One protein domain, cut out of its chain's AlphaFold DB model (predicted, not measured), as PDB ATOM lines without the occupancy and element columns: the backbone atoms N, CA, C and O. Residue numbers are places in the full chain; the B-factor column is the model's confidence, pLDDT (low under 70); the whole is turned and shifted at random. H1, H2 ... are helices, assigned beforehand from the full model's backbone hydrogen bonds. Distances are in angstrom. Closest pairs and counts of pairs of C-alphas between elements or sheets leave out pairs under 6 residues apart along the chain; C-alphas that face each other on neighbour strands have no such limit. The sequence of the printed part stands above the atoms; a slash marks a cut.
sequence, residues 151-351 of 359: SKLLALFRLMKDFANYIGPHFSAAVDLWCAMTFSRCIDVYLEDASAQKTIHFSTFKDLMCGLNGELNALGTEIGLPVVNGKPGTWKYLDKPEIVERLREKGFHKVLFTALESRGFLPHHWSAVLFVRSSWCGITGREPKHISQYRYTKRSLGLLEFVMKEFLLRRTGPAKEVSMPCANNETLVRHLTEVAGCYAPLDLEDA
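AT A GLANCE: This is residues 151 to 351 of the 359 residues of an uncharacterized protein of Ascobolus immersus RN42 (UniProt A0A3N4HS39). One long helix, H3, runs along much of the domain's length, with a group of helices at each end. Near its first end the helical hairpin H10 and H11 packs on the rest, with H1 and H2 on H10; near its far end H4, H5, H6 and H7 cluster, and H8 is wedged between H3 and H11. The printed part has 201 residues with eleven named helices, H1 to H11 in order, and no named strand: all helix. It is compact, with a radius of gyration of the C-alphas of 17.4 A and spans of 51 by 37 by 27 A.

HOW THE PARTS SIT: H1, residues 151 to 158, touches H10, residues 303 to 316, about perpendicular at 85 degrees; the closest C-alphas, of Leu 154 and Phe 306, are 6.2 A apart. H2, residues 161 to 165, only just touches H10, with 3 pairs of C-alphas within 8 A, the closest Phe 163 and Val 307 at 7.0 A. H3, residues 167 to 192, touches H10 with residues 167 to 174 alone, at a steep tilt of 58 degrees, opposite ways; C-alphas 171 and 308 are closest, 5.7 A. H4, residues 194 to 199, touches H3 only at the corner, and only just, with 3 pairs within 8 A, closest C-alphas 190 and 196 at 6.1 A. H5, residues 205 to 222, touches H7, residues 251 to 261, closest at C-alphas 212 and 252, 5.7 A. H6, residues 241 to 248, touches H5, closest at C-alphas 215 and 247, 7.4 A. H7 touches H3 at a steep tilt of 63 degrees, opposite ways, closest at C-alphas 186 and 259, 5.4 A. H8, residues 267 to 279, touches H3, closest at C-alphas 175 and 277, 6.1 A. H9, residues 298 to 301, is close to but not clearly touching H11, residues 330 to 343, at C-alphas 301 and 343, 6.2 A. H8 touches H11 at C-alphas 269 and 335, 5.7 A. H10 and H11 form a hairpin at a shallow tilt of 14 degrees, opposite ways, closest at C-alphas 305 and 340, 4.5 A. Every O i to N i+4 pair is within hydrogen-bond range in H1, H2, H3, H5, H7, H8 and H10; the counts are 3 of 4 in H6, 7 of 10 in H11 and 0 of 2 in H4, which has 2 of 3 O i to N i+3 pairs, and H9 is too short for an O i to N i+4 pair.

IN THESE COORDINATES: H1 begins at C-alpha 151 (-11.291, 81.501, -7.916). H3 spans 37.3 A, H5 25.8 A, H11 21.2 A and H10 19.9 A. H11 ends at C-alpha 343 (-25.280, 80.460, -16.563).

THE WHOLE: The C-alphas farthest apart, of Lys 198 and Ala 319, are 52.6 A apart. The printed part has no cut. The links H5 to H6, H8 to H9 and H10 to H11 are long. Residues 228 to 237 and 317 to 323 have pLDDT under 70.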
ATOM      1  N   SER A 151     -12.717  81.797  -7.723       92.81
ATOM      2  CA  SER A 151     -11.291  81.501  -7.916       92.81
ATOM      3  C   SER A 151     -10.996  80.003  -8.064       92.81
ATOM      4  O   SER A 151     -10.214  79.608  -8.931       92.81
ATOM      5  N   LYS A 152     -11.645  79.154  -7.257       93.50
ATOM      6  CA  LYS A 152     -11.511  77.692  -7.334       93.50
ATOM      7  C   LYS A 152     -12.185  77.150  -8.588       93.50
ATOM      8  O   LYS A 152     -11.610  76.311  -9.277       93.50
ATOM      9  N   LEU A 153     -13.378  77.647  -8.906       93.12
ATOM     10  CA  LEU A 153     -14.107  77.244 -10.106       93.12
ATOM     11  C   LEU A 153     -13.360  77.653 -11.381       93.12
ATOM     12  O   LEU A 153     -13.235  76.848 -12.296       93.12
ATOM     13  N   LEU A 154     -12.746  78.834 -11.421       92.88
ATOM     14  CA  LEU A 154     -11.917  79.269 -12.543       92.88
ATOM     15  C   LEU A 154     -10.684  78.364 -12.725       92.88
ATOM     16  O   LEU A 154     -10.345  77.988 -13.848       92.88
ATOM     17  N   ALA A 155     -10.032  77.954 -11.630       92.19
ATOM     18  CA  ALA A 155      -8.931  76.991 -11.687       92.19
ATOM     19  C   ALA A 155      -9.390  75.629 -12.237       92.19
ATOM     20  O   ALA A 155      -8.729  75.061 -13.105       92.19
ATOM     21  N   LEU A 156     -10.554  75.133 -11.802       91.94
ATOM     22  CA  LEU A 156     -11.145  73.897 -12.327       91.94
ATOM     23  C   LEU A 156     -11.526  74.013 -13.807       91.94
ATOM     24  O   LEU A 156     -11.292  73.068 -14.569       91.94
ATOM     25  N   PHE A 157     -12.075  75.159 -14.212       93.44
ATOM     26  CA  PHE A 157     -12.436  75.469 -15.591       93.44
ATOM     27  C   PHE A 157     -11.214  75.422 -16.513       93.44
ATOM     28  O   PHE A 157     -11.277  74.815 -17.575       93.44
ATOM     29  N   ARG A 158     -10.065  75.962 -16.091       92.56
ATOM     30  CA  ARG A 158      -8.821  75.933 -16.887       92.56
ATOM     31  C   ARG A 158      -8.303  74.520 -17.175       92.56
ATOM     32  O   ARG A 158      -7.575  74.327 -18.143       92.56
ATOM     33  N   LEU A 159      -8.707  73.524 -16.383       91.38
ATOM     34  CA  LEU A 159      -8.408  72.114 -16.650       91.38
ATOM     35  C   LEU A 159      -9.331  71.503 -17.726       91.38
ATOM     36  O   LEU A 159      -9.034  70.429 -18.242       91.38
ATOM     37  N   MET A 160     -10.456  72.148 -18.070       89.12
ATOM     38  CA  MET A 160     -11.340  71.751 -19.177       89.12
ATOM     39  C   MET A 160     -10.740  72.222 -20.508       89.12
ATOM     40  O   MET A 160     -11.065  73.303 -21.001       89.12
ATOM     41  N   LYS A 161      -9.847  71.411 -21.086       87.69
ATOM     42  CA  LYS A 161      -9.071  71.787 -22.280       87.69
ATOM     43  C   LYS A 161      -9.941  72.219 -23.463       87.69
ATOM     44  O   LYS A 161      -9.583  73.194 -24.111       87.69
ATOM     45  N   ASP A 162     -11.080  71.575 -23.704       87.38
ATOM     46  CA  ASP A 162     -11.955  71.921 -24.835       87.38
ATOM     47  C   ASP A 162     -12.454  73.369 -24.734       87.38
ATOM     48  O   ASP A 162     -12.242  74.178 -25.635       87.38
ATOM     49  N   PHE A 163     -12.999  73.744 -23.577       88.62
ATOM     50  CA  PHE A 163     -13.485  75.102 -23.346       88.62
ATOM     51  C   PHE A 163     -12.348  76.126 -23.242       88.62
ATOM     52  O   PHE A 163     -12.461  77.236 -23.762       88.62
ATOM     53  N   ALA A 164     -11.240  75.770 -22.587       85.19
ATOM     54  CA  ALA A 164     -10.124  76.684 -22.358       85.19
ATOM     55  C   ALA A 164      -9.313  76.981 -23.634       85.19
ATOM     56  O   ALA A 164      -8.837  78.112 -23.799       85.19
ATOM     57  N   ASN A 165      -9.168  75.992 -24.524       88.19
ATOM     58  CA  ASN A 165      -8.460  76.131 -25.799       88.19
ATOM     59  C   ASN A 165      -9.324  76.846 -26.846       88.19
ATOM     60  O   ASN A 165      -8.804  77.650 -27.616       88.19
ATOM     61  N   TYR A 166     -10.642  76.618 -26.838       92.12
ATOM     62  CA  TYR A 166     -11.593  77.224 -27.779       92.12
ATOM     63  C   TYR A 166     -12.462  78.307 -27.130       92.12
ATOM     64  O   TYR A 166     -13.643  78.470 -27.441       92.12
ATOM     65  N   ILE A 167     -11.861  79.097 -26.239       93.81
ATOM     66  CA  ILE A 167     -12.593  80.070 -25.422       93.81
ATOM     67  C   ILE A 167     -13.314  81.147 -26.247       93.81
ATOM     68  O   ILE A 167     -14.400  81.573 -25.874       93.81
ATOM     69  N   GLY A 168     -12.749  81.572 -27.383       93.56
ATOM     70  CA  GLY A 168     -13.353  82.590 -28.253       93.56
ATOM     71  C   GLY A 168     -14.694  82.149 -28.857       93.56
ATOM     72  O   GLY A 168     -15.696  82.836 -28.657       93.56
ATOM     73  N   PRO A 169     -14.752  80.999 -29.553       94.31
ATOM     74  CA  PRO A 169     -16.011  80.425 -30.025       94.31
ATOM     75  C   PRO A 169     -17.049  80.209 -28.916       94.31
ATOM     76  O   PRO A 169     -18.208  80.578 -29.098       94.31
ATOM     77  N   HIS A 170     -16.646  79.678 -27.756       95.75
ATOM     78  CA  HIS A 170     -17.569  79.484 -26.634       95.75
ATOM     79  C   HIS A 170     -18.064  80.811 -26.042       95.75
ATOM     80  O   HIS A 170     -19.231  80.911 -25.678       95.75
ATOM     81  N   PHE A 171     -17.217  81.844 -25.989       96.12
ATOM     82  CA  PHE A 171     -17.616  83.189 -25.568       96.12
ATOM     83  C   PHE A 171     -18.666  83.772 -26.516       96.12
ATOM     84  O   PHE A 171     -19.697  84.265 -26.074       96.12
ATOM     85  N   SER A 172     -18.431  83.652 -27.824       95.94
ATOM     86  CA  SER A 172     -19.382  84.076 -28.855       95.94
ATOM     87  C   SER A 172     -20.723  83.346 -28.733       95.94
ATOM     88  O   SER A 172     -21.781  83.966 -28.801       95.94
ATOM     89  N   ALA A 173     -20.685  82.037 -28.464       95.94
ATOM     90  CA  ALA A 173     -21.876  81.239 -28.202       95.94
ATOM     91  C   ALA A 173     -22.630  81.683 -26.938       95.94
ATOM     92  O   ALA A 173     -23.851  81.763 -26.974       95.94
ATOM     93  N   ALA A 174     -21.926  81.990 -25.843       96.94
ATOM     94  CA  ALA A 174     -22.546  82.499 -24.620       96.94
ATOM     95  C   ALA A 174     -23.247  83.845 -24.874       96.94
ATOM     96  O   ALA A 174     -24.428  84.002 -24.596       96.94
ATOM     97  N   VAL A 175     -22.559  84.796 -25.504       97.31
ATOM     98  CA  VAL A 175     -23.134  86.105 -25.850       97.31
ATOM     99  C   VAL A 175     -24.404  85.970 -26.702       97.31
ATOM    100  O   VAL A 175     -25.414  86.620 -26.421       97.31
ATOM    101  N   ASP A 176     -24.375  85.119 -27.728       96.50
ATOM    102  CA  ASP A 176     -25.524  84.919 -28.614       96.50
ATOM    103  C   ASP A 176     -26.676  84.180 -27.917       96.50
ATOM    104  O   ASP A 176     -27.837  84.557 -28.071       96.50
ATOM    105  N   LEU A 177     -26.365  83.186 -27.079       95.88
ATOM    106  CA  LEU A 177     -27.358  82.449 -26.302       95.88
ATOM    107  C   LEU A 177     -28.060  83.346 -25.275       95.88
ATOM    108  O   LEU A 177     -29.267  83.226 -25.088       95.88
ATOM    109  N   TRP A 178     -27.341  84.268 -24.630       96.44
ATOM    110  CA  TRP A 178     -27.968  85.244 -23.736       96.44
ATOM    111  C   TRP A 178     -28.965  86.139 -24.481       96.44
ATOM    112  O   TRP A 178     -30.065  86.393 -23.983       96.44
ATOM    113  N   CYS A 179     -28.629  86.549 -25.710       96.19
ATOM    114  CA  CYS A 179     -29.553  87.285 -26.573       96.19
ATOM    115  C   CYS A 179     -30.781  86.439 -26.935       96.19
ATOM    116  O   CYS A 179     -31.893  86.949 -26.857       96.19
ATOM    117  N   ALA A 180     -30.599  85.155 -27.272       95.06
ATOM    118  CA  ALA A 180     -31.705  84.241 -27.568       95.06
ATOM    119  C   ALA A 180     -32.650  84.068 -26.368       95.06
ATOM    120  O   ALA A 180     -33.862  84.186 -26.520       95.06
ATOM    121  N   MET A 181     -32.104  83.832 -25.170       94.25
ATOM    122  CA  MET A 181     -32.898  83.666 -23.945       94.25
ATOM    123  C   MET A 181     -33.676  84.938 -23.596       94.25
ATOM    124  O   MET A 181     -34.856  84.871 -23.261       94.25
ATOM    125  N   THR A 182     -33.032  86.101 -23.710       95.94
ATOM    126  CA  THR A 182     -33.681  87.393 -23.443       95.94
ATOM    127  C   THR A 182     -34.767  87.687 -24.474       95.94
ATOM    128  O   THR A 182     -35.854  88.124 -24.109       95.94
ATOM    129  N   PHE A 183     -34.508  87.402 -25.754       95.88
ATOM    130  CA  PHE A 183     -35.486  87.583 -26.821       95.88
ATOM    131  C   PHE A 183     -36.703  86.675 -26.652       95.88
ATOM    132  O   PHE A 183     -37.826  87.162 -26.724       95.88
ATOM    133  N   SER A 184     -36.491  85.395 -26.334       95.06
ATOM    134  CA  SER A 184     -37.581  84.474 -25.994       95.06
ATOM    135  C   SER A 184     -38.431  85.035 -24.858       95.06
ATOM    136  O   SER A 184     -39.650  85.045 -24.955       95.06
ATOM    137  N   ARG A 185     -37.798  85.593 -23.817       95.50
ATOM    138  CA  ARG A 185     -38.542  86.193 -22.708       95.50
ATOM    139  C   ARG A 185     -39.295  87.465 -23.110       95.50
ATOM    140  O   ARG A 185     -40.371  87.714 -22.582       95.50
ATOM    141  N   CYS A 186     -38.756  88.262 -24.032       96.06
ATOM    142  CA  CYS A 186     -39.475  89.411 -24.588       96.06
ATOM    143  C   CYS A 186     -40.727  88.969 -25.351       96.06
ATOM    144  O   CYS A 186     -41.748  89.637 -25.245       96.06
ATOM    145  N   ILE A 187     -40.656  87.855 -26.090       95.38
ATOM    146  CA  ILE A 187     -41.828  87.271 -26.753       95.38
ATOM    147  C   ILE A 187     -42.867  86.864 -25.707       95.38
ATOM    148  O   ILE A 187     -44.013  87.273 -25.844       95.38
ATOM    149  N   ASP A 188     -42.476  86.146 -24.647       94.94
ATOM    150  CA  ASP A 188     -43.411  85.756 -23.578       94.94
ATOM    151  C   ASP A 188     -44.122  86.983 -22.987       94.94
ATOM    152  O   ASP A 188     -45.346  87.038 -22.946       94.94
ATOM    153  N   VAL A 189     -43.358  88.015 -22.607       95.31
ATOM    154  CA  VAL A 189     -43.901  89.258 -22.036       95.31
ATOM    155  C   VAL A 189     -44.835  89.968 -23.018       95.31
ATOM    156  O   VAL A 189     -45.885  90.466 -22.625       95.31
ATOM    157  N   TYR A 190     -44.471  90.026 -24.298       94.62
ATOM    158  CA  TYR A 190     -45.311  90.617 -25.338       94.62
ATOM    159  C   TYR A 190     -46.621  89.838 -25.536       94.62
ATOM    160  O   TYR A 190     -47.675  90.440 -25.730       94.62
ATOM    161  N   LEU A 191     -46.575  88.506 -25.463       93.31
ATOM    162  CA  LEU A 191     -47.758  87.654 -25.578       93.31
ATOM    163  C   LEU A 191     -48.670  87.744 -24.343       93.31
ATOM    164  O   LEU A 191     -49.887  87.664 -24.481       93.31
ATOM    165  N   GLU A 192     -48.095  87.962 -23.162       92.62
ATOM    166  CA  GLU A 192     -48.824  88.165 -21.906       92.62
ATOM    167  C   GLU A 192     -49.450  89.578 -21.808       92.62
ATOM    168  O   GLU A 192     -50.506  89.745 -21.195       92.62
ATOM    169  N   ASP A 193     -48.846  90.606 -22.422       89.56
ATOM    170  CA  ASP A 193     -49.317  91.997 -22.359       89.56
ATOM    171  C   ASP A 193     -50.193  92.384 -23.571       89.56
ATOM    172  O   ASP A 193     -49.722  92.909 -24.587       89.56
ATOM    173  N   ALA A 194     -51.511  92.219 -23.428       85.00
ATOM    174  CA  ALA A 194     -52.495  92.623 -24.439       85.00
ATOM    175  C   ALA A 194     -52.438  94.125 -24.803       85.00
ATOM    176  O   ALA A 194     -52.858  94.513 -25.895       85.00
ATOM    177  N   SER A 195     -51.930  94.992 -23.917       82.56
ATOM    178  CA  SER A 195     -51.740  96.418 -24.220       82.56
ATOM    179  C   SER A 195     -50.521  96.652 -25.120       82.56
ATOM    180  O   SER A 195     -50.575  97.484 -26.032       82.56
ATOM    181  N   ALA A 196     -49.452  95.874 -24.933       79.62
ATOM    182  CA  ALA A 196     -48.272  95.914 -25.790       79.62
ATOM    183  C   ALA A 196     -48.612  95.460 -27.218       79.62
ATOM    184  O   ALA A 196     -48.237  96.130 -28.176       79.62
ATOM    185  N   GLN A 197     -49.416  94.406 -27.374       82.75
ATOM    186  CA  GLN A 197     -49.830  93.894 -28.693       82.75
ATOM    187  C   GLN A 197     -50.608  94.904 -29.543       82.75
ATOM    188  O   GLN A 197     -50.575  94.845 -30.769       82.75
ATOM    189  N   LYS A 198     -51.304  95.851 -28.904       84.62
ATOM    190  CA  LYS A 198     -52.030  96.920 -29.606       84.62
ATOM    191  C   LYS A 198     -51.119  98.042 -30.099       84.62
ATOM    192  O   LYS A 198     -51.520  98.800 -30.976       84.62
ATOM    193  N   THR A 199     -49.938  98.198 -29.501       84.19
ATOM    194  CA  THR A 199     -49.092  99.392 -29.668       84.19
ATOM    195  C   THR A 199     -47.788  99.111 -30.399       84.19
ATOM    196  O   THR A 199     -47.272  99.995 -31.082       84.19
ATOM    197  N   ILE A 200     -47.263  97.894 -30.293       92.56
ATOM    198  CA  ILE A 200     -46.033  97.466 -30.954       92.56
ATOM    199  C   ILE A 200     -46.231  96.099 -31.604       92.56
ATOM    200  O   ILE A 200     -47.086  95.320 -31.196       92.56
ATOM    201  N   HIS A 201     -45.402  95.789 -32.597       91.81
ATOM    202  CA  HIS A 201     -45.356  94.467 -33.205       91.81
ATOM    203  C   HIS A 201     -43.909  94.088 -33.514       91.81
ATOM    204  O   HIS A 201     -43.174  94.867 -34.122       91.81
ATOM    205  N   PHE A 202     -43.501  92.890 -33.104       94.00
ATOM    206  CA  PHE A 202     -42.241  92.282 -33.510       94.00
ATOM    207  C   PHE A 202     -42.379  90.764 -33.533       94.00
ATOM    208  O   PHE A 202     -43.047  90.178 -32.685       94.00
ATOM    209  N   SER A 203     -41.725  90.130 -34.504       92.00
ATOM    210  CA  SER A 203     -41.693  88.666 -34.630       92.00
ATOM    211  C   SER A 203     -40.268  88.115 -34.685       92.00
ATOM    212  O   SER A 203     -40.034  86.945 -34.389       92.00
ATOM    213  N   THR A 204     -39.297  88.970 -35.015       95.12
ATOM    214  CA  THR A 204     -37.879  88.621 -35.109       95.12
ATOM    215  C   THR A 204     -37.031  89.463 -34.159       95.12
ATOM    216  O   THR A 204     -37.432  90.550 -33.728       95.12
ATOM    217  N   PHE A 205     -35.824  88.988 -33.840       93.75
ATOM    218  CA  PHE A 205     -34.868  89.756 -33.045       93.75
ATOM    219  C   PHE A 205     -34.513  91.066 -33.743       93.75
ATOM    220  O   PHE A 205     -34.360  92.103 -33.099       93.75
ATOM    221  N   LYS A 206     -34.404  91.034 -35.074       92.88
ATOM    222  CA  LYS A 206     -34.181  92.230 -35.882       92.88
ATOM    223  C   LYS A 206     -35.289  93.271 -35.697       92.88
ATOM    224  O   LYS A 206     -34.959  94.445 -35.544       92.88
ATOM    225  N   ASP A 207     -36.558  92.866 -35.678       93.56
ATOM    226  CA  ASP A 207     -37.684  93.792 -35.485       93.56
ATOM    227  C   ASP A 207     -37.621  94.456 -34.109       93.56
ATOM    228  O   ASP A 207     -37.693  95.683 -34.013       93.56
ATOM    229  N   LEU A 208     -37.384  93.660 -33.057       94.25
ATOM    230  CA  LEU A 208     -37.186  94.173 -31.700       94.25
ATOM    231  C   LEU A 208     -36.034  95.187 -31.661       94.25
ATOM    232  O   LEU A 208     -36.183  96.287 -31.133       94.25
ATOM    233  N   MET A 209     -34.892  94.853 -32.266       92.50
ATOM    234  CA  MET A 209     -33.731  95.743 -32.331       92.50
ATOM    235  C   MET A 209     -34.024  97.058 -33.059       92.50
ATOM    236  O   MET A 209     -33.565  98.116 -32.619       92.50
ATOM    237  N   CYS A 210     -34.776  97.009 -34.159       90.75
ATOM    238  CA  CYS A 210     -35.206  98.197 -34.889       90.75
ATOM    239  C   CYS A 210     -36.137  99.073 -34.041       90.75
ATOM    240  O   CYS A 210     -35.920 100.283 -33.981       90.75
ATOM    241  N   GLY A 211     -37.115  98.474 -33.355       93.00
ATOM    242  CA  GLY A 211     -38.045  99.176 -32.468       93.00
ATOM    243  C   GLY A 211     -37.337  99.867 -31.302       93.00
ATOM    244  O   GLY A 211     -37.486 101.074 -31.116       93.00
ATOM    245  N   LEU A 212     -36.465  99.139 -30.597       92.12
ATOM    246  CA  LEU A 212     -35.632  99.691 -29.523       92.12
ATOM    247  C   LEU A 212     -34.761 100.852 -30.027       92.12
ATOM    248  O   LEU A 212     -34.691 101.913 -29.410       92.12
ATOM    249  N   ASN A 213     -34.112 100.695 -31.182       89.50
ATOM    250  CA  ASN A 213     -33.317 101.776 -31.757       89.50
ATOM    251  C   ASN A 213     -34.184 102.991 -32.139       89.50
ATOM    252  O   ASN A 213     -33.756 104.129 -31.954       89.50
ATOM    253  N   GLY A 214     -35.400 102.773 -32.648       89.81
ATOM    254  CA  GLY A 214     -36.358 103.835 -32.956       89.81
ATOM    255  C   GLY A 214     -36.750 104.644 -31.721       89.81
ATOM    256  O   GLY A 214     -36.616 105.867 -31.722       89.81
ATOM    257  N   GLU A 215     -37.154 103.969 -30.645       92.12
ATOM    258  CA  GLU A 215     -37.548 104.611 -29.385       92.12
ATOM    259  C   GLU A 215     -36.400 105.391 -28.737       92.12
ATOM    260  O   GLU A 215     -36.595 106.524 -28.294       92.12
ATOM    261  N   LEU A 216     -35.188 104.825 -28.733       88.31
ATOM    262  CA  LEU A 216     -34.014 105.491 -28.166       88.31
ATOM    263  C   LEU A 216     -33.636 106.752 -28.956       88.31
ATOM    264  O   LEU A 216     -33.292 107.769 -28.356       88.31
ATOM    265  N   ASN A 217     -33.715 106.714 -30.289       87.25
ATOM    266  CA  ASN A 217     -33.428 107.880 -31.133       87.25
ATOM    267  C   ASN A 217     -34.515 108.958 -31.025       87.25
ATOM    268  O   ASN A 217     -34.198 110.150 -31.016       87.25
ATOM    269  N   ALA A 218     -35.784 108.554 -30.906       89.50
ATOM    270  CA  ALA A 218     -36.894 109.473 -30.676       89.50
ATOM    271  C   ALA A 218     -36.727 110.212 -29.341       89.50
ATOM    272  O   ALA A 218     -36.739 111.441 -29.318       89.50
ATOM    273  N   LEU A 219     -36.457 109.475 -28.256       89.94
ATOM    274  CA  LEU A 219     -36.151 110.079 -26.959       89.94
ATOM    275  C   LEU A 219     -34.897 110.956 -27.040       89.94
ATOM    276  O   LEU A 219     -34.874 112.063 -26.512       89.94
ATOM    277  N   GLY A 220     -33.864 110.491 -27.746       87.69
ATOM    278  CA  GLY A 220     -32.638 111.252 -27.943       87.69
ATOM    279  C   GLY A 220     -32.878 112.621 -28.577       87.69
ATOM    280  O   GLY A 220     -32.302 113.611 -28.137       87.69
ATOM    281  N   THR A 221     -33.784 112.682 -29.550       88.25
ATOM    282  CA  THR A 221     -34.203 113.929 -30.198       88.25
ATOM    283  C   THR A 221     -35.015 114.812 -29.248       88.25
ATOM    284  O   THR A 221     -34.761 116.011 -29.174       88.25
ATOM    285  N   GLU A 222     -35.948 114.227 -28.491       90.62
ATOM    286  CA  GLU A 222     -36.835 114.937 -27.559       90.62
ATOM    287  C   GLU A 222     -36.066 115.702 -26.471       90.62
ATOM    288  O   GLU A 222     -36.368 116.858 -26.188       90.62
ATOM    289  N   ILE A 223     -35.053 115.069 -25.872       89.25
ATOM    290  CA  ILE A 223     -34.289 115.637 -24.748       89.25
ATOM    291  C   ILE A 223     -32.873 116.093 -25.124       89.25
ATOM    292  O   ILE A 223     -32.050 116.347 -24.245       89.25
ATOM    293  N   GLY A 224     -32.576 116.220 -26.422       85.06
ATOM    294  CA  GLY A 224     -31.317 116.800 -26.908       85.06
ATOM    295  C   GLY A 224     -30.070 115.973 -26.575       85.06
ATOM    296  O   GLY A 224     -28.997 116.520 -26.315       85.06
ATOM    297  N   LEU A 225     -30.196 114.650 -26.554       80.44
ATOM    298  CA  LEU A 225     -29.090 113.750 -26.262       80.44
ATOM    299  C   LEU A 225     -28.150 113.620 -27.469       80.44
ATOM    300  O   LEU A 225     -28.617 113.467 -28.599       80.44
ATOM    301  N   PRO A 226     -26.819 113.601 -27.268       76.12
ATOM    302  CA  PRO A 226     -25.896 113.428 -28.376       76.12
ATOM    303  C   PRO A 226     -26.095 112.079 -29.072       76.12
ATOM    304  O   PRO A 226     -26.225 111.029 -28.427       76.12
ATOM    305  N   VAL A 227     -26.036 112.110 -30.407       71.50
ATOM    306  CA  VAL A 227     -25.950 110.903 -31.229       71.50
ATOM    307  C   VAL A 227     -24.621 110.248 -30.926       71.50
ATOM    308  O   VAL A 227     -23.549 110.783 -31.210       71.50
ATOM    309  N   VAL A 228     -24.673 109.066 -30.339       65.50
ATOM    310  CA  VAL A 228     -23.473 108.287 -30.120       65.50
ATOM    311  C   VAL A 228     -23.738 106.908 -30.748       65.50
ATOM    312  O   VAL A 228     -24.810 106.328 -30.590       65.50
ATOM    313  N   ASN A 229     -22.765 106.343 -31.462       63.03
ATOM    314  CA  ASN A 229     -22.900 105.047 -32.140       63.03
ATOM    315  C   ASN A 229     -21.916 104.054 -31.530       63.03
ATOM    316  O   ASN A 229     -20.722 104.328 -31.485       63.03
ATOM    317  N   GLY A 230     -22.420 102.944 -30.982       56.38
ATOM    318  CA  GLY A 230     -21.593 101.799 -30.583       56.38
ATOM    319  C   GLY A 230     -20.446 102.042 -29.587       56.38
ATOM    320  O   GLY A 230     -19.570 101.193 -29.517       56.38
ATOM    321  N   LYS A 231     -20.396 103.155 -28.836       59.34
ATOM    322  CA  LYS A 231     -19.352 103.403 -27.824       59.34
ATOM    323  C   LYS A 231     -19.696 102.736 -26.468       59.34
ATOM    324  O   LYS A 231     -20.718 103.076 -25.868       59.34
ATOM    325  N   PRO A 232     -18.850 101.838 -25.945       52.22
ATOM    326  CA  PRO A 232     -18.932 101.273 -24.593       52.22
ATOM    327  C   PRO A 232     -18.787 102.337 -23.518       52.22
ATOM    328  O   PRO A 232     -17.945 103.224 -23.637       52.22
ATOM    329  N   GLY A 233     -19.626 102.267 -22.486       42.12
ATOM    330  CA  GLY A 233     -19.779 103.344 -21.500       42.12
ATOM    331  C   GLY A 233     -20.742 104.448 -21.943       42.12
ATOM    332  O   GLY A 233     -21.105 105.296 -21.145       42.12
ATOM    333  N   THR A 234     -21.213 104.411 -23.194       51.88
ATOM    334  CA  THR A 234     -22.346 105.210 -23.678       51.88
ATOM    335  C   THR A 234     -23.450 104.243 -24.083       51.88
ATOM    336  O   THR A 234     -23.861 104.128 -25.229       51.88
ATOM    337  N   TRP A 235     -23.892 103.458 -23.126       58.56
ATOM    338  CA  TRP A 235     -24.848 102.394 -23.339       58.56
ATOM    339  C   TRP A 235     -26.295 102.798 -23.703       58.56
ATOM    340  O   TRP A 235     -27.193 101.998 -23.502       58.56
ATOM    341  N   LYS A 236     -26.616 103.930 -24.355       58.81
ATOM    342  CA  LYS A 236     -26.367 105.328 -23.957       58.81
ATOM    343  C   LYS A 236     -27.479 105.657 -23.007       58.81
ATOM    344  O   LYS A 236     -28.630 105.479 -23.386       58.81
ATOM    345  N   TYR A 237     -27.148 106.171 -21.837       65.44
ATOM    346  CA  TYR A 237     -28.132 106.635 -20.875       65.44
ATOM    347  C   TYR A 237     -28.989 105.550 -20.219       65.44
ATOM    348  O   TYR A 237     -29.806 105.871 -19.371       65.44
ATOM    349  N   LEU A 238     -28.792 104.272 -20.539       76.75
ATOM    350  CA  LEU A 238     -29.403 103.177 -19.776       76.75
ATOM    351  C   LEU A 238     -28.757 102.987 -18.391       76.75
ATOM    352  O   LEU A 238     -29.197 102.171 -17.590       76.75
ATOM    353  N   ASP A 239     -27.688 103.731 -18.124       77.81
ATOM    354  CA  ASP A 239     -27.092 103.969 -16.814       77.81
ATOM    355  C   ASP A 239     -27.725 105.160 -16.074       77.81
ATOM    356  O   ASP A 239     -27.524 105.302 -14.870       77.81
ATOM    357  N   LYS A 240     -28.490 106.000 -16.779       84.81
ATOM    358  CA  LYS A 240     -29.153 107.187 -16.245       84.81
ATOM    359  C   LYS A 240     -30.615 106.870 -15.903       84.81
ATOM    360  O   LYS A 240     -31.396 106.616 -16.827       84.81
ATOM    361  N   PRO A 241     -31.010 106.891 -14.618       88.38
ATOM    362  CA  PRO A 241     -32.367 106.537 -14.201       88.38
ATOM    363  C   PRO A 241     -33.448 107.331 -14.937       88.38
ATOM    364  O   PRO A 241     -34.439 106.762 -15.373       88.38
ATOM    365  N   GLU A 242     -33.225 108.624 -15.170       90.38
ATOM    366  CA  GLU A 242     -34.183 109.503 -15.839       90.38
ATOM    367  C   GLU A 242     -34.506 109.082 -17.279       90.38
ATOM    368  O   GLU A 242     -35.606 109.332 -17.769       90.38
ATOM    369  N   ILE A 243     -33.566 108.428 -17.965       90.06
ATOM    370  CA  ILE A 243     -33.774 107.946 -19.331       90.06
ATOM    371  C   ILE A 243     -34.365 106.542 -19.323       90.06
ATOM    372  O   ILE A 243     -35.236 106.258 -20.143       90.06
ATOM    373  N   VAL A 244     -33.974 105.700 -18.367       91.50
ATOM    374  CA  VAL A 244     -34.609 104.392 -18.160       91.50
ATOM    375  C   VAL A 244     -36.102 104.551 -17.869       91.50
ATOM    376  O   VAL A 244     -36.899 103.878 -18.514       91.50
ATOM    377  N   GLU A 245     -36.497 105.474 -16.991       93.38
ATOM    378  CA  GLU A 245     -37.912 105.700 -16.674       93.38
ATOM    379  C   GLU A 245     -38.711 106.176 -17.893       93.38
ATOM    380  O   GLU A 245     -39.766 105.625 -18.195       93.38
ATOM    381  N   ARG A 246     -38.172 107.104 -18.692       93.06
ATOM    382  CA  ARG A 246     -38.837 107.535 -19.935       93.06
ATOM    383  C   ARG A 246     -38.943 106.430 -20.982       93.06
ATOM    384  O   ARG A 246     -39.915 106.385 -21.730       93.06
ATOM    385  N   LEU A 247     -37.940 105.559 -21.081       92.31
ATOM    386  CA  LEU A 247     -37.975 104.418 -21.999       92.31
ATOM    387  C   LEU A 247     -38.923 103.322 -21.511       92.31
ATOM    388  O   LEU A 247     -39.531 102.651 -22.334       92.31
ATOM    389  N   ARG A 248     -39.111 103.168 -20.197       93.00
ATOM    390  CA  ARG A 248     -40.066 102.215 -19.614       93.00
ATOM    391  C   ARG A 248     -41.512 102.496 -20.036       93.00
ATOM    392  O   ARG A 248     -42.323 101.578 -20.073       93.00
ATOM    393  N   GLU A 249     -41.823 103.738 -20.391       92.25
ATOM    394  CA  GLU A 249     -43.126 104.144 -20.932       92.25
ATOM    395  C   GLU A 249     -43.271 103.877 -22.442       92.25
ATOM    396  O   GLU A 249     -44.365 103.997 -22.993       92.25
ATOM    397  N   LYS A 250     -42.185 103.519 -23.140       92.62
ATOM    398  CA  LYS A 250     -42.198 103.191 -24.572       92.62
ATOM    399  C   LYS A 250     -42.400 101.690 -24.764       92.62
ATOM    400  O   LYS A 250     -41.857 100.890 -24.010       92.62
ATOM    401  N   GLY A 251     -43.181 101.294 -25.766       94.25
ATOM    402  CA  GLY A 251     -43.635  99.912 -25.921       94.25
ATOM    403  C   GLY A 251     -42.503  98.877 -25.981       94.25
ATOM    404  O   GLY A 251     -42.508  97.926 -25.196       94.25
ATOM    405  N   PHE A 252     -41.524  99.037 -26.878       94.94
ATOM    406  CA  PHE A 252     -40.457  98.043 -27.062       94.94
ATOM    407  C   PHE A 252     -39.549  97.954 -25.828       94.94
ATOM    408  O   PHE A 252     -39.231  96.852 -25.372       94.94
ATOM    409  N   HIS A 253     -39.144  99.092 -25.258       94.94
ATOM    410  CA  HIS A 253     -38.325  99.105 -24.043       94.94
ATOM    411  C   HIS A 253     -39.088  98.634 -22.802       94.94
ATOM    412  O   HIS A 253     -38.487  97.942 -21.985       94.94
ATOM    413  N   LYS A 254     -40.393  98.910 -22.672       94.94
ATOM    414  CA  LYS A 254     -41.246  98.349 -21.609       94.94
ATOM    415  C   LYS A 254     -41.168  96.823 -21.605       94.94
ATOM    416  O   LYS A 254     -40.906  96.222 -20.560       94.94
ATOM    417  N   VAL A 255     -41.343  96.198 -22.774       96.25
ATOM    418  CA  VAL A 255     -41.261  94.737 -22.932       96.25
ATOM    419  C   VAL A 255     -39.864  94.224 -22.580       96.25
ATOM    420  O   VAL A 255     -39.735  93.304 -21.771       96.25
ATOM    421  N   LEU A 256     -38.811  94.842 -23.125       96.12
ATOM    422  CA  LEU A 256     -37.431  94.450 -22.834       96.12
ATOM    423  C   LEU A 256     -37.096  94.573 -21.341       96.12
ATOM    424  O   LEU A 256     -36.499  93.664 -20.768       96.12
ATOM    425  N   PHE A 257     -37.447  95.688 -20.703       95.94
ATOM    426  CA  PHE A 257     -37.109  95.937 -19.302       95.94
ATOM    427  C   PHE A 257     -37.849  94.978 -18.380       95.94
ATOM    428  O   PHE A 257     -37.222  94.397 -17.503       95.94
ATOM    429  N   THR A 258     -39.126  94.710 -18.654       95.94
ATOM    430  CA  THR A 258     -39.898  93.692 -17.928       95.94
ATOM    431  C   THR A 258     -39.261  92.305 -18.072       95.94
ATOM    432  O   THR A 258     -39.107  91.571 -17.090       95.94
ATOM    433  N   ALA A 259     -38.815  91.944 -19.282       96.12
ATOM    434  CA  ALA A 259     -38.123  90.679 -19.522       96.12
ATOM    435  C   ALA A 259     -36.800  90.576 -18.739       96.12
ATOM    436  O   ALA A 259     -36.541  89.544 -18.114       96.12
ATOM    437  N   LEU A 260     -35.986  91.638 -18.726       96.25
ATOM    438  CA  LEU A 260     -34.722  91.696 -17.982       96.25
ATOM    439  C   LEU A 260     -34.942  91.640 -16.463       96.25
ATOM    440  O   LEU A 260     -34.285  90.850 -15.781       96.25
ATOM    441  N   GLU A 261     -35.897  92.412 -15.944       95.25
ATOM    442  CA  GLU A 261     -36.227  92.480 -14.516       95.25
ATOM    443  C   GLU A 261     -36.696  91.128 -13.979       95.25
ATOM    444  O   GLU A 261     -36.244  90.706 -12.914       95.25
ATOM    445  N   SER A 262     -37.488  90.380 -14.759       93.38
ATOM    446  CA  SER A 262     -37.924  89.022 -14.393       93.38
ATOM    447  C   SER A 262     -36.767  88.030 -14.182       93.38
ATOM    448  O   SER A 262     -36.951  86.958 -13.606       93.38
ATOM    449  N   ARG A 263     -35.560  88.379 -14.642       90.00
ATOM    450  CA  ARG A 263     -34.330  87.589 -14.513       90.00
ATOM    451  C   ARG A 263     -33.254  88.283 -13.669       90.00
ATOM    452  O   ARG A 263     -32.140  87.774 -13.592       90.00
ATOM    453  N   GLY A 264     -33.576  89.413 -13.033       93.31
ATOM    454  CA  GLY A 264     -32.643  90.177 -12.202       93.31
ATOM    455  C   GLY A 264     -31.565  90.934 -12.988       93.31
ATOM    456  O   GLY A 264     -30.511  91.231 -12.429       93.31
ATOM    457  N   PHE A 265     -31.801  91.231 -14.271       94.88
ATOM    458  CA  PHE A 265     -30.898  92.031 -15.104       94.88
ATOM    459  C   PHE A 265     -31.383  93.472 -15.246       94.88
ATOM    460  O   PHE A 265     -32.570  93.772 -15.150       94.88
ATOM    461  N   LEU A 266     -30.436  94.366 -15.517       93.25
ATOM    462  CA  LEU A 266     -30.652  95.791 -15.715       93.25
ATOM    463  C   LEU A 266     -30.523  96.158 -17.205       93.25
ATOM    464  O   LEU A 266     -29.795  95.492 -17.949       93.25
ATOM    465  N   PRO A 267     -31.152  97.258 -17.658       92.56
ATOM    466  CA  PRO A 267     -31.095  97.708 -19.054       92.56
ATOM    467  C   PRO A 267     -29.679  97.827 -19.640       92.56
ATOM    468  O   PRO A 267     -29.434  97.499 -20.804       92.56
ATOM    469  N   HIS A 268     -28.702  98.242 -18.832       89.88
ATOM    470  CA  HIS A 268     -27.319  98.349 -19.288       89.88
ATOM    471  C   HIS A 268     -26.667  96.988 -19.594       89.88
ATOM    472  O   HIS A 268     -25.740  96.946 -20.403       89.88
ATOM    473  N   HIS A 269     -27.143  95.869 -19.029       92.94
ATOM    474  CA  HIS A 269     -26.640  94.532 -19.373       92.94
ATOM    475  C   HIS A 269     -26.941  94.192 -20.827       92.94
ATOM    476  O   HIS A 269     -26.044  93.770 -21.554       92.94
ATOM    477  N   TRP A 270     -28.160  94.481 -21.288       92.62
ATOM    478  CA  TRP A 270     -28.560  94.290 -22.683       92.62
ATOM    479  C   TRP A 270     -27.641  95.032 -23.651       92.62
ATOM    480  O   TRP A 270     -27.065  94.442 -24.565       92.62
ATOM    481  N   SER A 271     -27.428  96.321 -23.401       89.81
ATOM    482  CA  SER A 271     -26.552  97.144 -24.237       89.81
ATOM    483  C   SER A 271     -25.087  96.673 -24.232       89.81
ATOM    484  O   SER A 271     -24.426  96.704 -25.275       89.81
ATOM    485  N   ALA A 272     -24.579  96.197 -23.088       91.69
ATOM    486  CA  ALA A 272     -23.238  95.638 -22.963       91.69
ATOM    487  C   ALA A 272     -23.089  94.365 -23.807       91.69
ATOM    488  O   ALA A 272     -22.115  94.238 -24.555       91.69
ATOM    489  N   VAL A 273     -24.071  93.462 -23.737       93.94
ATOM    490  CA  VAL A 273     -24.076  92.214 -24.507       93.94
ATOM    491  C   VAL A 273     -24.201  92.490 -26.003       93.94
ATOM    492  O   VAL A 273     -23.424  91.948 -26.786       93.94
ATOM    493  N   LEU A 274     -25.097  93.388 -26.423       91.62
ATOM    494  CA  LEU A 274     -25.227  93.770 -27.832       91.62
ATOM    495  C   LEU A 274     -23.953  94.397 -28.396       91.62
ATOM    496  O   LEU A 274     -23.570  94.102 -29.533       91.62
ATOM    497  N   PHE A 275     -23.278  95.236 -27.605       90.50
ATOM    498  CA  PHE A 275     -21.998  95.802 -28.004       90.50
ATOM    499  C   PHE A 275     -20.979  94.695 -28.287       90.50
ATOM    500  O   PHE A 275     -20.419  94.660 -29.381       90.50
ATOM    501  N   VAL A 276     -20.755  93.763 -27.353       92.75
ATOM    502  CA  VAL A 276     -19.760  92.699 -27.575       92.75
ATOM    503  C   VAL A 276     -20.189  91.719 -28.659       92.75
ATOM    504  O   VAL A 276     -19.346  91.280 -29.441       92.75
ATOM    505  N   ARG A 277     -21.492  91.445 -28.788       93.19
ATOM    506  CA  ARG A 277     -22.045  90.627 -29.871       93.19
ATOM    507  C   ARG A 277     -21.673  91.191 -31.238       93.19
ATOM    508  O   ARG A 277     -21.251  90.450 -32.123       93.19
ATOM    509  N   SER A 278     -21.766  92.508 -31.398       90.88
ATOM    510  CA  SER A 278     -21.370  93.188 -32.629       90.88
ATOM    511  C   SER A 278     -19.846  93.303 -32.753       90.88
ATOM    512  O   SER A 278     -19.260  92.842 -33.729       90.88
ATOM    513  N   SER A 279     -19.187  93.909 -31.767       89.44
ATOM    514  CA  SER A 279     -17.801  94.379 -31.881       89.44
ATOM    515  C   SER A 279     -16.740  93.324 -31.588       89.44
ATOM    516  O   SER A 279     -15.626  93.452 -32.086       89.44
ATOM    517  N   TRP A 280     -17.036  92.319 -30.763       91.50
ATOM    518  CA  TRP A 280     -16.072  91.273 -30.394       91.50
ATOM    519  C   TRP A 280     -16.400  89.940 -31.067       91.50
ATOM    520  O   TRP A 280     -15.492  89.218 -31.472       91.50
ATOM    521  N   CYS A 281     -17.688  89.614 -31.207       92.62
ATOM    522  CA  CYS A 281     -18.138  88.354 -31.801       92.62
ATOM    523  C   CYS A 281     -18.383  88.449 -33.316       92.62
ATOM    524  O   CYS A 281     -18.436  87.414 -33.978       92.62
ATOM    525  N   GLY A 282     -18.538  89.657 -33.873       89.81
ATOM    526  CA  GLY A 282     -18.821  89.858 -35.299       89.81
ATOM    527  C   GLY A 282     -20.218  89.385 -35.724       89.81
ATOM    528  O   GLY A 282     -20.421  89.016 -36.881       89.81
ATOM    529  N   ILE A 283     -21.179  89.358 -34.796       87.69
ATOM    530  CA  ILE A 283     -22.554  88.885 -35.010       87.69
ATOM    531  C   ILE A 283     -23.510  90.086 -35.003       87.69
ATOM    532  O   ILE A 283     -24.366  90.243 -34.136       87.69
ATOM    533  N   THR A 284     -23.360  90.983 -35.972       85.44
ATOM    534  CA  THR A 284     -24.238  92.156 -36.108       85.44
ATOM    535  C   THR A 284     -25.445  91.824 -36.980       85.44
ATOM    536  O   THR A 284     -25.293  91.249 -38.057       85.44
ATOM    537  N   GLY A 285     -26.650  92.189 -36.528       77.62
ATOM    538  CA  GLY A 285     -27.878  92.114 -37.336       77.62
ATOM    539  C   GLY A 285     -28.357  90.703 -37.703       77.62
ATOM    540  O   GLY A 285     -29.238  90.570 -38.546       77.62
ATOM    541  N   ARG A 286     -27.779  89.657 -37.106       89.00
ATOM    542  CA  ARG A 286     -28.234  88.268 -37.268       89.00
ATOM    543  C   ARG A 286     -29.181  87.890 -36.138       89.00
ATOM    544  O   ARG A 286     -28.991  88.367 -35.017       89.00
ATOM    545  N   GLU A 287     -30.119  86.993 -36.417       93.81
ATOM    546  CA  GLU A 287     -30.933  86.346 -35.387       93.81
ATOM    547  C   GLU A 287     -30.038  85.535 -34.436       93.81
ATOM    548  O   GLU A 287     -29.076  84.903 -34.900       93.81
ATOM    549  N   PRO A 288     -30.290  85.582 -33.118       93.44
ATOM    550  CA  PRO A 288     -29.549  84.782 -32.164       93.44
ATOM    551  C   PRO A 288     -29.928  83.309 -32.314       93.44
ATOM    552  O   PRO A 288     -31.082  82.950 -32.549       93.44
ATOM    553  N   LYS A 289     -28.933  82.434 -32.211       90.94
ATOM    554  CA  LYS A 289     -29.129  81.000 -32.408       90.94
ATOM    555  C   LYS A 289     -29.810  80.355 -31.208       90.94
ATOM    556  O   LYS A 289     -29.481  80.635 -30.056       90.94
ATOM    557  N   HIS A 290     -30.702  79.409 -31.488       83.00
ATOM    558  CA  HIS A 290     -31.338  78.605 -30.449       83.00
ATOM    559  C   HIS A 290     -30.323  77.691 -29.742       83.00
ATOM    560  O   HIS A 290     -29.360  77.219 -30.352       83.00
ATOM    561  N   ILE A 291     -30.564  77.380 -28.465       78.81
ATOM    562  CA  ILE A 291     -29.647  76.594 -27.622       78.81
ATOM    563  C   ILE A 291     -29.298  75.222 -28.216       78.81
ATOM    564  O   ILE A 291     -28.145  74.788 -28.161       78.81
ATOM    565  N   SER A 292     -30.272  74.584 -28.871       80.19
ATOM    566  CA  SER A 292     -30.121  73.286 -29.543       80.19
ATOM    567  C   SER A 292     -29.060  73.301 -30.649       80.19
ATOM    568  O   SER A 292     -28.469  72.267 -30.954       80.19
ATOM    569  N   GLN A 293     -28.742  74.471 -31.208       85.25
ATOM    570  CA  GLN A 293     -27.732  74.621 -32.256       85.25
ATOM    571  C   GLN A 293     -26.295  74.608 -31.713       85.25
ATOM    572  O   GLN A 293     -25.358  74.378 -32.477       85.25
ATOM    573  N   TYR A 294     -26.103  74.830 -30.408       82.00
ATOM    574  CA  TYR A 294     -24.782  74.860 -29.771       82.00
ATOM    575  C   TYR A 294     -24.356  73.534 -29.135       82.00
ATOM    576  O   TYR A 294     -23.196  73.396 -28.753       82.00
ATOM    577  N   ARG A 295     -25.266  72.551 -29.051       86.50
ATOM    578  CA  ARG A 295     -25.009  71.210 -28.488       86.50
ATOM    579  C   ARG A 295     -24.493  71.219 -27.038       86.50
ATOM    580  O   ARG A 295     -23.781  70.303 -26.629       86.50
ATOM    581  N   TYR A 296     -24.835  72.241 -26.253       88.94
ATOM    582  CA  TYR A 296     -24.551  72.234 -24.819       88.94
ATOM    583  C   TYR A 296     -25.545  71.333 -24.080       88.94
ATOM    584  O   TYR A 296     -26.735  71.318 -24.383       88.94
ATOM    585  N   THR A 297     -25.052  70.600 -23.086       86.56
ATOM    586  CA  THR A 297     -25.877  69.870 -22.122       86.56
ATOM    587  C   THR A 297     -26.227  70.797 -20.962       86.56
ATOM    588  O   THR A 297     -25.533  71.791 -20.733       86.56
ATOM    589  N   LYS A 298     -27.245  70.449 -20.165       82.25
ATOM    590  CA  LYS A 298     -27.634  71.219 -18.965       82.25
ATOM    591  C   LYS A 298     -26.434  71.548 -18.064       82.25
ATOM    592  O   LYS A 298     -26.288  72.673 -17.601       82.25
ATOM    593  N   ARG A 299     -25.513  70.590 -17.907       81.62
ATOM    594  CA  ARG A 299     -24.272  70.770 -17.140       81.62
ATOM    595  C   ARG A 299     -23.243  71.646 -17.849       81.62
ATOM    596  O   ARG A 299     -22.618  72.483 -17.205       81.62
ATOM    597  N   SER A 300     -23.025  71.452 -19.153       89.06
ATOM    598  CA  SER A 300     -21.997  72.217 -19.872       89.06
ATOM    599  C   SER A 300     -22.396  73.669 -20.134       89.06
ATOM    600  O   SER A 300     -21.510  74.503 -20.299       89.06
ATOM    601  N   LEU A 301     -23.688  74.009 -20.048       90.06
ATOM    602  CA  LEU A 301     -24.143  75.402 -19.984       90.06
ATOM    603  C   LEU A 301     -23.536  76.150 -18.797       90.06
ATOM    604  O   LEU A 301     -23.096  77.283 -18.961       90.06
ATOM    605  N   GLY A 302     -23.396  75.494 -17.640       91.12
ATOM    606  CA  GLY A 302     -22.779  76.101 -16.460       91.12
ATOM    607  C   GLY A 302     -21.304  76.469 -16.625       91.12
ATOM    608  O   GLY A 302     -20.776  77.286 -15.869       91.12
ATOM    609  N   LEU A 303     -20.622  75.911 -17.631       93.44
ATOM    610  CA  LEU A 303     -19.252  76.303 -17.963       93.44
ATOM    611  C   LEU A 303     -19.202  77.669 -18.653       93.44
ATOM    612  O   LEU A 303     -18.165  78.326 -18.582       93.44
ATOM    613  N   LEU A 304     -20.291  78.115 -19.294       95.69
ATOM    614  CA  LEU A 304     -20.331  79.381 -20.030       95.69
ATOM    615  C   LEU A 304     -20.128  80.597 -19.122       95.69
ATOM    616  O   LEU A 304     -19.505  81.568 -19.550       95.69
ATOM    617  N   GLU A 305     -20.535  80.506 -17.853       95.81
ATOM    618  CA  GLU A 305     -20.189  81.498 -16.831       95.81
ATOM    619  C   GLU A 305     -18.668  81.734 -16.794       95.81
ATOM    620  O   GLU A 305     -18.179  82.863 -16.870       95.81
ATOM    621  N   PHE A 306     -17.898  80.647 -16.719       95.69
ATOM    622  CA  PHE A 306     -16.445  80.706 -16.590       95.69
ATOM    623  C   PHE A 306     -15.737  80.925 -17.924       95.69
ATOM    624  O   PHE A 306     -14.663  81.523 -17.933       95.69
ATOM    625  N   VAL A 307     -16.355  80.550 -19.047       96.50
ATOM    626  CA  VAL A 307     -15.918  80.990 -20.378       96.50
ATOM    627  C   VAL A 307     -15.926  82.509 -20.457       96.50
ATOM    628  O   VAL A 307     -14.918  83.093 -20.848       96.50
ATOM    629  N   MET A 308     -17.032  83.156 -20.072       96.94
ATOM    630  CA  MET A 308     -17.132  84.614 -20.109       96.94
ATOM    631  C   MET A 308     -16.109  85.263 -19.179       96.94
ATOM    632  O   MET A 308     -15.338  86.113 -19.626       96.94
ATOM    633  N   LYS A 309     -16.026  84.813 -17.923       95.56
ATOM    634  CA  LYS A 309     -15.073  85.353 -16.940       95.56
ATOM    635  C   LYS A 309     -13.616  85.192 -17.386       95.56
ATOM    636  O   LYS A 309     -12.861  86.160 -17.375       95.56
ATOM    637  N   GLU A 310     -13.213  84.003 -17.828       94.25
ATOM    638  CA  GLU A 310     -11.842  83.752 -18.287       94.25
ATOM    639  C   GLU A 310     -11.528  84.512 -19.585       94.25
ATOM    640  O   GLU A 310     -10.423  85.039 -19.731       94.25
ATOM    641  N   PHE A 311     -12.482  84.619 -20.517       93.88
ATOM    642  CA  PHE A 311     -12.291  85.389 -21.746       93.88
ATOM    643  C   PHE A 311     -12.032  86.862 -21.425       93.88
ATOM    644  O   PHE A 311     -11.086  87.446 -21.955       93.88
ATOM    645  N   LEU A 312     -12.824  87.441 -20.517       92.50
ATOM    646  CA  LEU A 312     -12.639  88.810 -20.047       92.50
ATOM    647  C   LEU A 312     -11.269  88.981 -19.386       92.50
ATOM    648  O   LEU A 312     -10.527  89.861 -19.806       92.50
ATOM    649  N   LEU A 313     -10.872  88.097 -18.462       90.00
ATOM    650  CA  LEU A 313      -9.559  88.152 -17.797       90.00
ATOM    651  C   LEU A 313      -8.383  88.127 -18.787       90.00
ATOM    652  O   LEU A 313      -7.454  88.927 -18.672       90.00
ATOM    653  N   ARG A 314      -8.427  87.243 -19.795       87.31
ATOM    654  CA  ARG A 314      -7.385  87.162 -20.837       87.31
ATOM    655  C   ARG A 314      -7.317  88.420 -21.697       87.31
ATOM    656  O   ARG A 314      -6.255  88.763 -22.203       87.31
ATOM    657  N   ARG A 315      -8.452  89.092 -21.901       82.44
ATOM    658  CA  ARG A 315      -8.577  90.254 -22.791       82.44
ATOM    659  C   ARG A 315      -8.449  91.588 -22.075       82.44
ATOM    660  O   ARG A 315      -8.272  92.589 -22.764       82.44
ATOM    661  N   THR A 316      -8.510  91.630 -20.747       75.25
ATOM    662  CA  THR A 316      -8.347  92.844 -19.931       75.25
ATOM    663  C   THR A 316      -6.944  92.970 -19.328       75.25
ATOM    664  O   THR A 316      -6.538  94.091 -19.043       75.25
ATOM    665  N   GLY A 317      -6.182  91.871 -19.228       67.00
ATOM    666  CA  GLY A 317      -4.837  91.829 -18.637       67.00
ATOM    667  C   GLY A 317      -3.722  92.583 -19.397       67.00
ATOM    668  O   GLY A 317      -3.929  93.032 -20.523       67.00
ATOM    669  N   PRO A 318      -2.523  92.717 -18.791       55.88
ATOM    670  CA  PRO A 318      -1.428  93.574 -19.277       55.88
ATOM    671  C   PRO A 318      -0.699  93.063 -20.534       55.88
ATOM    672  O   PRO A 318      -0.004  93.834 -21.189       55.88
ATOM    673  N   ALA A 319      -0.859  91.790 -20.902       55.34
ATOM    674  CA  ALA A 319      -0.267  91.208 -22.105       55.34
ATOM    675  C   ALA A 319      -1.308  91.179 -23.237       55.34
ATOM    676  O   ALA A 319      -2.119  90.256 -23.295       55.34
ATOM    677  N   LYS A 320      -1.348  92.189 -24.121       61.34
ATOM    678  CA  LYS A 320      -2.308  92.210 -25.246       61.34
ATOM    679  C   LYS A 320      -1.614  92.341 -26.597       61.34
ATOM    680  O   LYS A 320      -1.154  93.417 -26.955       61.34
ATOM    681  N   GLU A 321      -1.641  91.258 -27.373       50.72
ATOM    682  CA  GLU A 321      -1.238  91.226 -28.791       50.72
ATOM    683  C   GLU A 321      -2.351  91.701 -29.745       50.72
ATOM    684  O   GLU A 321      -2.080  92.061 -30.886       50.72
ATOM    685  N   VAL A 322      -3.615  91.736 -29.297       60.88
ATOM    686  CA  VAL A 322      -4.757  92.177 -30.118       60.88
ATOM    687  C   VAL A 322      -5.637  93.125 -29.311       60.88
ATOM    688  O   VAL A 322      -6.304  92.715 -28.356       60.88
ATOM    689  N   SER A 323      -5.641  94.399 -29.709       68.62
ATOM    690  CA  SER A 323      -6.497  95.435 -29.130       68.62
ATOM    691  C   SER A 323      -7.952  95.196 -29.541       68.62
ATOM    692  O   SER A 323      -8.300  95.332 -30.712       68.62
ATOM    693  N   MET A 324      -8.803  94.807 -28.587       78.06
ATOM    694  CA  MET A 324     -10.252  94.783 -28.797       78.06
ATOM    695  C   MET A 324     -10.867  96.120 -28.367       78.06
ATOM    696  O   MET A 324     -10.473  96.653 -27.321       78.06
ATOM    697  N   PRO A 325     -11.860  96.645 -29.111       80.56
ATOM    698  CA  PRO A 325     -12.518  97.899 -28.770       80.56
ATOM    699  C   PRO A 325     -13.029  97.894 -27.326       80.56
ATOM    700  O   PRO A 325     -13.820  97.030 -26.942       80.56
ATOM    701  N   CYS A 326     -12.547  98.860 -26.539       81.25
ATOM    702  CA  CYS A 326     -12.933  99.109 -25.146       81.25
ATOM    703  C   CYS A 326     -12.759  97.925 -24.187       81.25
ATOM    704  O   CYS A 326     -13.419  97.863 -23.154       81.25
ATOM    705  N   ALA A 327     -11.829  97.013 -24.471       82.12
ATOM    706  CA  ALA A 327     -11.462  95.944 -23.540       82.12
ATOM    707  C   ALA A 327     -10.747  96.439 -22.264       82.12
ATOM    708  O   ALA A 327     -10.340  95.634 -21.434       82.12
ATOM    709  N   ASN A 328     -10.525  97.746 -22.122       80.50
ATOM    710  CA  ASN A 328     -10.052  98.419 -20.910       80.50
ATOM    711  C   ASN A 328     -11.178  99.155 -20.158       80.50
ATOM    712  O   ASN A 328     -10.911  99.775 -19.136       80.50
ATOM    713  N   ASN A 329     -12.418  99.129 -20.658       86.00
ATOM    714  CA  ASN A 329     -13.552  99.750 -19.984       86.00
ATOM    715  C   ASN A 329     -14.018  98.844 -18.832       86.00
ATOM    716  O   ASN A 329     -14.654  97.814 -19.064       86.00
ATOM    717  N   GLU A 330     -13.688  99.226 -17.598       87.31
ATOM    718  CA  GLU A 330     -13.991  98.447 -16.390       87.31
ATOM    719  C   GLU A 330     -15.490  98.218 -16.198       87.31
ATOM    720  O   GLU A 330     -15.910  97.115 -15.849       87.31
ATOM    721  N   THR A 331     -16.314  99.222 -16.500       87.56
ATOM    722  CA  THR A 331     -17.768  99.111 -16.402       87.56
ATOM    723  C   THR A 331     -18.294  98.029 -17.344       87.56
ATOM    724  O   THR A 331     -19.095  97.193 -16.928       87.56
ATOM    725  N   LEU A 332     -17.819  97.992 -18.599       88.81
ATOM    726  CA  LEU A 332     -18.185  96.950 -19.570       88.81
ATOM    727  C   LEU A 332     -17.818  95.564 -19.074       88.81
ATOM    728  O   LEU A 332     -18.640  94.651 -19.133       88.81
ATOM    729  N   VAL A 333     -16.609  95.415 -18.548       91.00
ATOM    730  CA  VAL A 333     -16.144  94.145 -17.995       91.00
ATOM    731  C   VAL A 333     -17.012  93.714 -16.814       91.00
ATOM    732  O   VAL A 333     -17.394  92.546 -16.743       91.00
ATOM    733  N   ARG A 334     -17.374  94.645 -15.923       91.44
ATOM    734  CA  ARG A 334     -18.261  94.382 -14.786       91.44
ATOM    735  C   ARG A 334     -19.633  93.885 -15.247       91.44
ATOM    736  O   ARG A 334     -20.044  92.809 -14.834       91.44
ATOM    737  N   HIS A 335     -20.288  94.595 -16.163       92.56
ATOM    738  CA  HIS A 335     -21.624  94.219 -16.647       92.56
ATOM    739  C   HIS A 335     -21.630  92.866 -17.363       92.56
ATOM    740  O   HIS A 335     -22.542  92.067 -17.176       92.56
ATOM    741  N   LEU A 336     -20.592  92.556 -18.143       94.69
ATOM    742  CA  LEU A 336     -20.460  91.236 -18.769       94.69
ATOM    743  C   LEU A 336     -20.183  90.128 -17.742       94.69
ATOM    744  O   LEU A 336     -20.615  88.993 -17.932       94.69
ATOM    745  N   THR A 337     -19.473  90.446 -16.658       95.19
ATOM    746  CA  THR A 337     -19.220  89.510 -15.551       95.19
ATOM    747  C   THR A 337     -20.499  89.214 -14.767       95.19
ATOM    748  O   THR A 337     -20.727  88.065 -14.399       95.19
ATOM    749  N   GLU A 338     -21.351  90.219 -14.553       95.06
ATOM    750  CA  GLU A 338     -22.683  90.059 -13.953       95.06
ATOM    751  C   GLU A 338     -23.585  89.195 -14.846       95.06
ATOM    752  O   GLU A 338     -24.159  88.213 -14.377       95.06
ATOM    753  N   VAL A 339     -23.616  89.475 -16.157       96.56
ATOM    754  CA  VAL A 339     -24.336  88.658 -17.153       96.56
ATOM    755  C   VAL A 339     -23.873  87.204 -17.141       96.56
ATOM    756  O   VAL A 339     -24.702  86.302 -17.238       96.56
ATOM    757  N   ALA A 340     -22.573  86.946 -16.976       96.62
ATOM    758  CA  ALA A 340     -22.045  85.584 -16.917       96.62
ATOM    759  C   ALA A 340     -22.700  84.739 -15.808       96.62
ATOM    760  O   ALA A 340     -22.816  83.523 -15.957       96.62
ATOM    761  N   GLY A 341     -23.177  85.377 -14.732       93.81
ATOM    762  CA  GLY A 341     -23.908  84.725 -13.648       93.81
ATOM    763  C   GLY A 341     -25.218  84.058 -14.082       93.81
ATOM    764  O   GLY A 341     -25.662  83.139 -13.400       93.81
ATOM    765  N   CYS A 342     -25.800  84.429 -15.231       94.12
ATOM    766  CA  CYS A 342     -27.015  83.792 -15.760       94.12
ATOM    767  C   CYS A 342     -26.847  82.292 -16.050       94.12
ATOM    768  O   CYS A 342     -27.828  81.553 -16.072       94.12
ATOM    769  N   TYR A 343     -25.607  81.852 -16.278       94.31
ATOM    770  CA  TYR A 343     -25.280  80.460 -16.563       94.31
ATOM    771  C   TYR A 343     -24.996  79.652 -15.303       94.31
ATOM    772  O   TYR A 343     -24.811  78.441 -15.401       94.31
ATOM    773  N   ALA A 344     -24.943  80.283 -14.129       90.81
ATOM    774  CA  ALA A 344     -24.738  79.553 -12.892       90.81
ATOM    775  C   ALA A 344     -25.838  78.483 -12.736       90.81
ATOM    776  O   ALA A 344     -27.019  78.779 -12.938       90.81
ATOM    777  N   PRO A 345     -25.479  77.233 -12.397       85.88
ATOM    778  CA  PRO A 345     -26.463  76.171 -12.255       85.88
ATOM    779  C   PRO A 345     -27.427  76.506 -11.111       85.88
ATOM    780  O   PRO A 345     -26.990  76.832 -10.006       85.88
ATOM    781  N   LEU A 346     -28.731  76.421 -11.390       82.94
ATOM    782  CA  LEU A 346     -29.787  76.639 -10.396       82.94
ATOM    783  C   LEU A 346     -29.824  75.507  -9.364       82.94
ATOM    784  O   LEU A 346     -30.020  75.755  -8.178       82.94
ATOM    785  N   ASP A 347     -29.598  74.275  -9.825       83.62
ATOM    786  CA  ASP A 347     -29.478  73.092  -8.983       83.62
ATOM    787  C   ASP A 347     -28.007  72.686  -8.858       83.62
ATOM    788  O   ASP A 347     -27.283  72.526  -9.846       83.62
ATOM    789  N   LEU A 348     -27.561  72.484  -7.621       83.25
ATOM    790  CA  LEU A 348     -26.219  72.006  -7.340       83.25
ATOM    791  C   LEU A 348     -25.985  70.589  -7.882       83.25
ATOM    792  O   LEU A 348     -24.831  70.239  -8.094       83.25
ATOM    793  N   GLU A 349     -27.005  69.758  -8.103       82.88
ATOM    794  CA  GLU A 349     -26.860  68.431  -8.739       82.88
ATOM    795  C   GLU A 349     -26.452  68.506 -10.222       82.88
ATOM    796  O   GLU A 349     -25.763  67.624 -10.761       82.88
ATOM    797  N   ASP A 350     -26.781  69.621 -10.871       81.88
ATOM    798  CA  ASP A 350     -26.350  69.947 -12.229       81.88
ATOM    799  C   ASP A 350     -25.016  70.695 -12.266       81.88
ATOM    800  O   ASP A 350     -24.493  71.008 -13.341       81.88
ATOM    801  N   ALA A 351     -24.417  70.956 -11.104       86.94
ATOM    802  CA  ALA A 351     -23.155  71.659 -11.037       86.94
ATOM    803  C   ALA A 351     -22.035  70.858 -11.707       86.94
ATOM    804  O   ALA A 351     -21.629  69.777 -11.267       86.94
TER     805      ALA A 351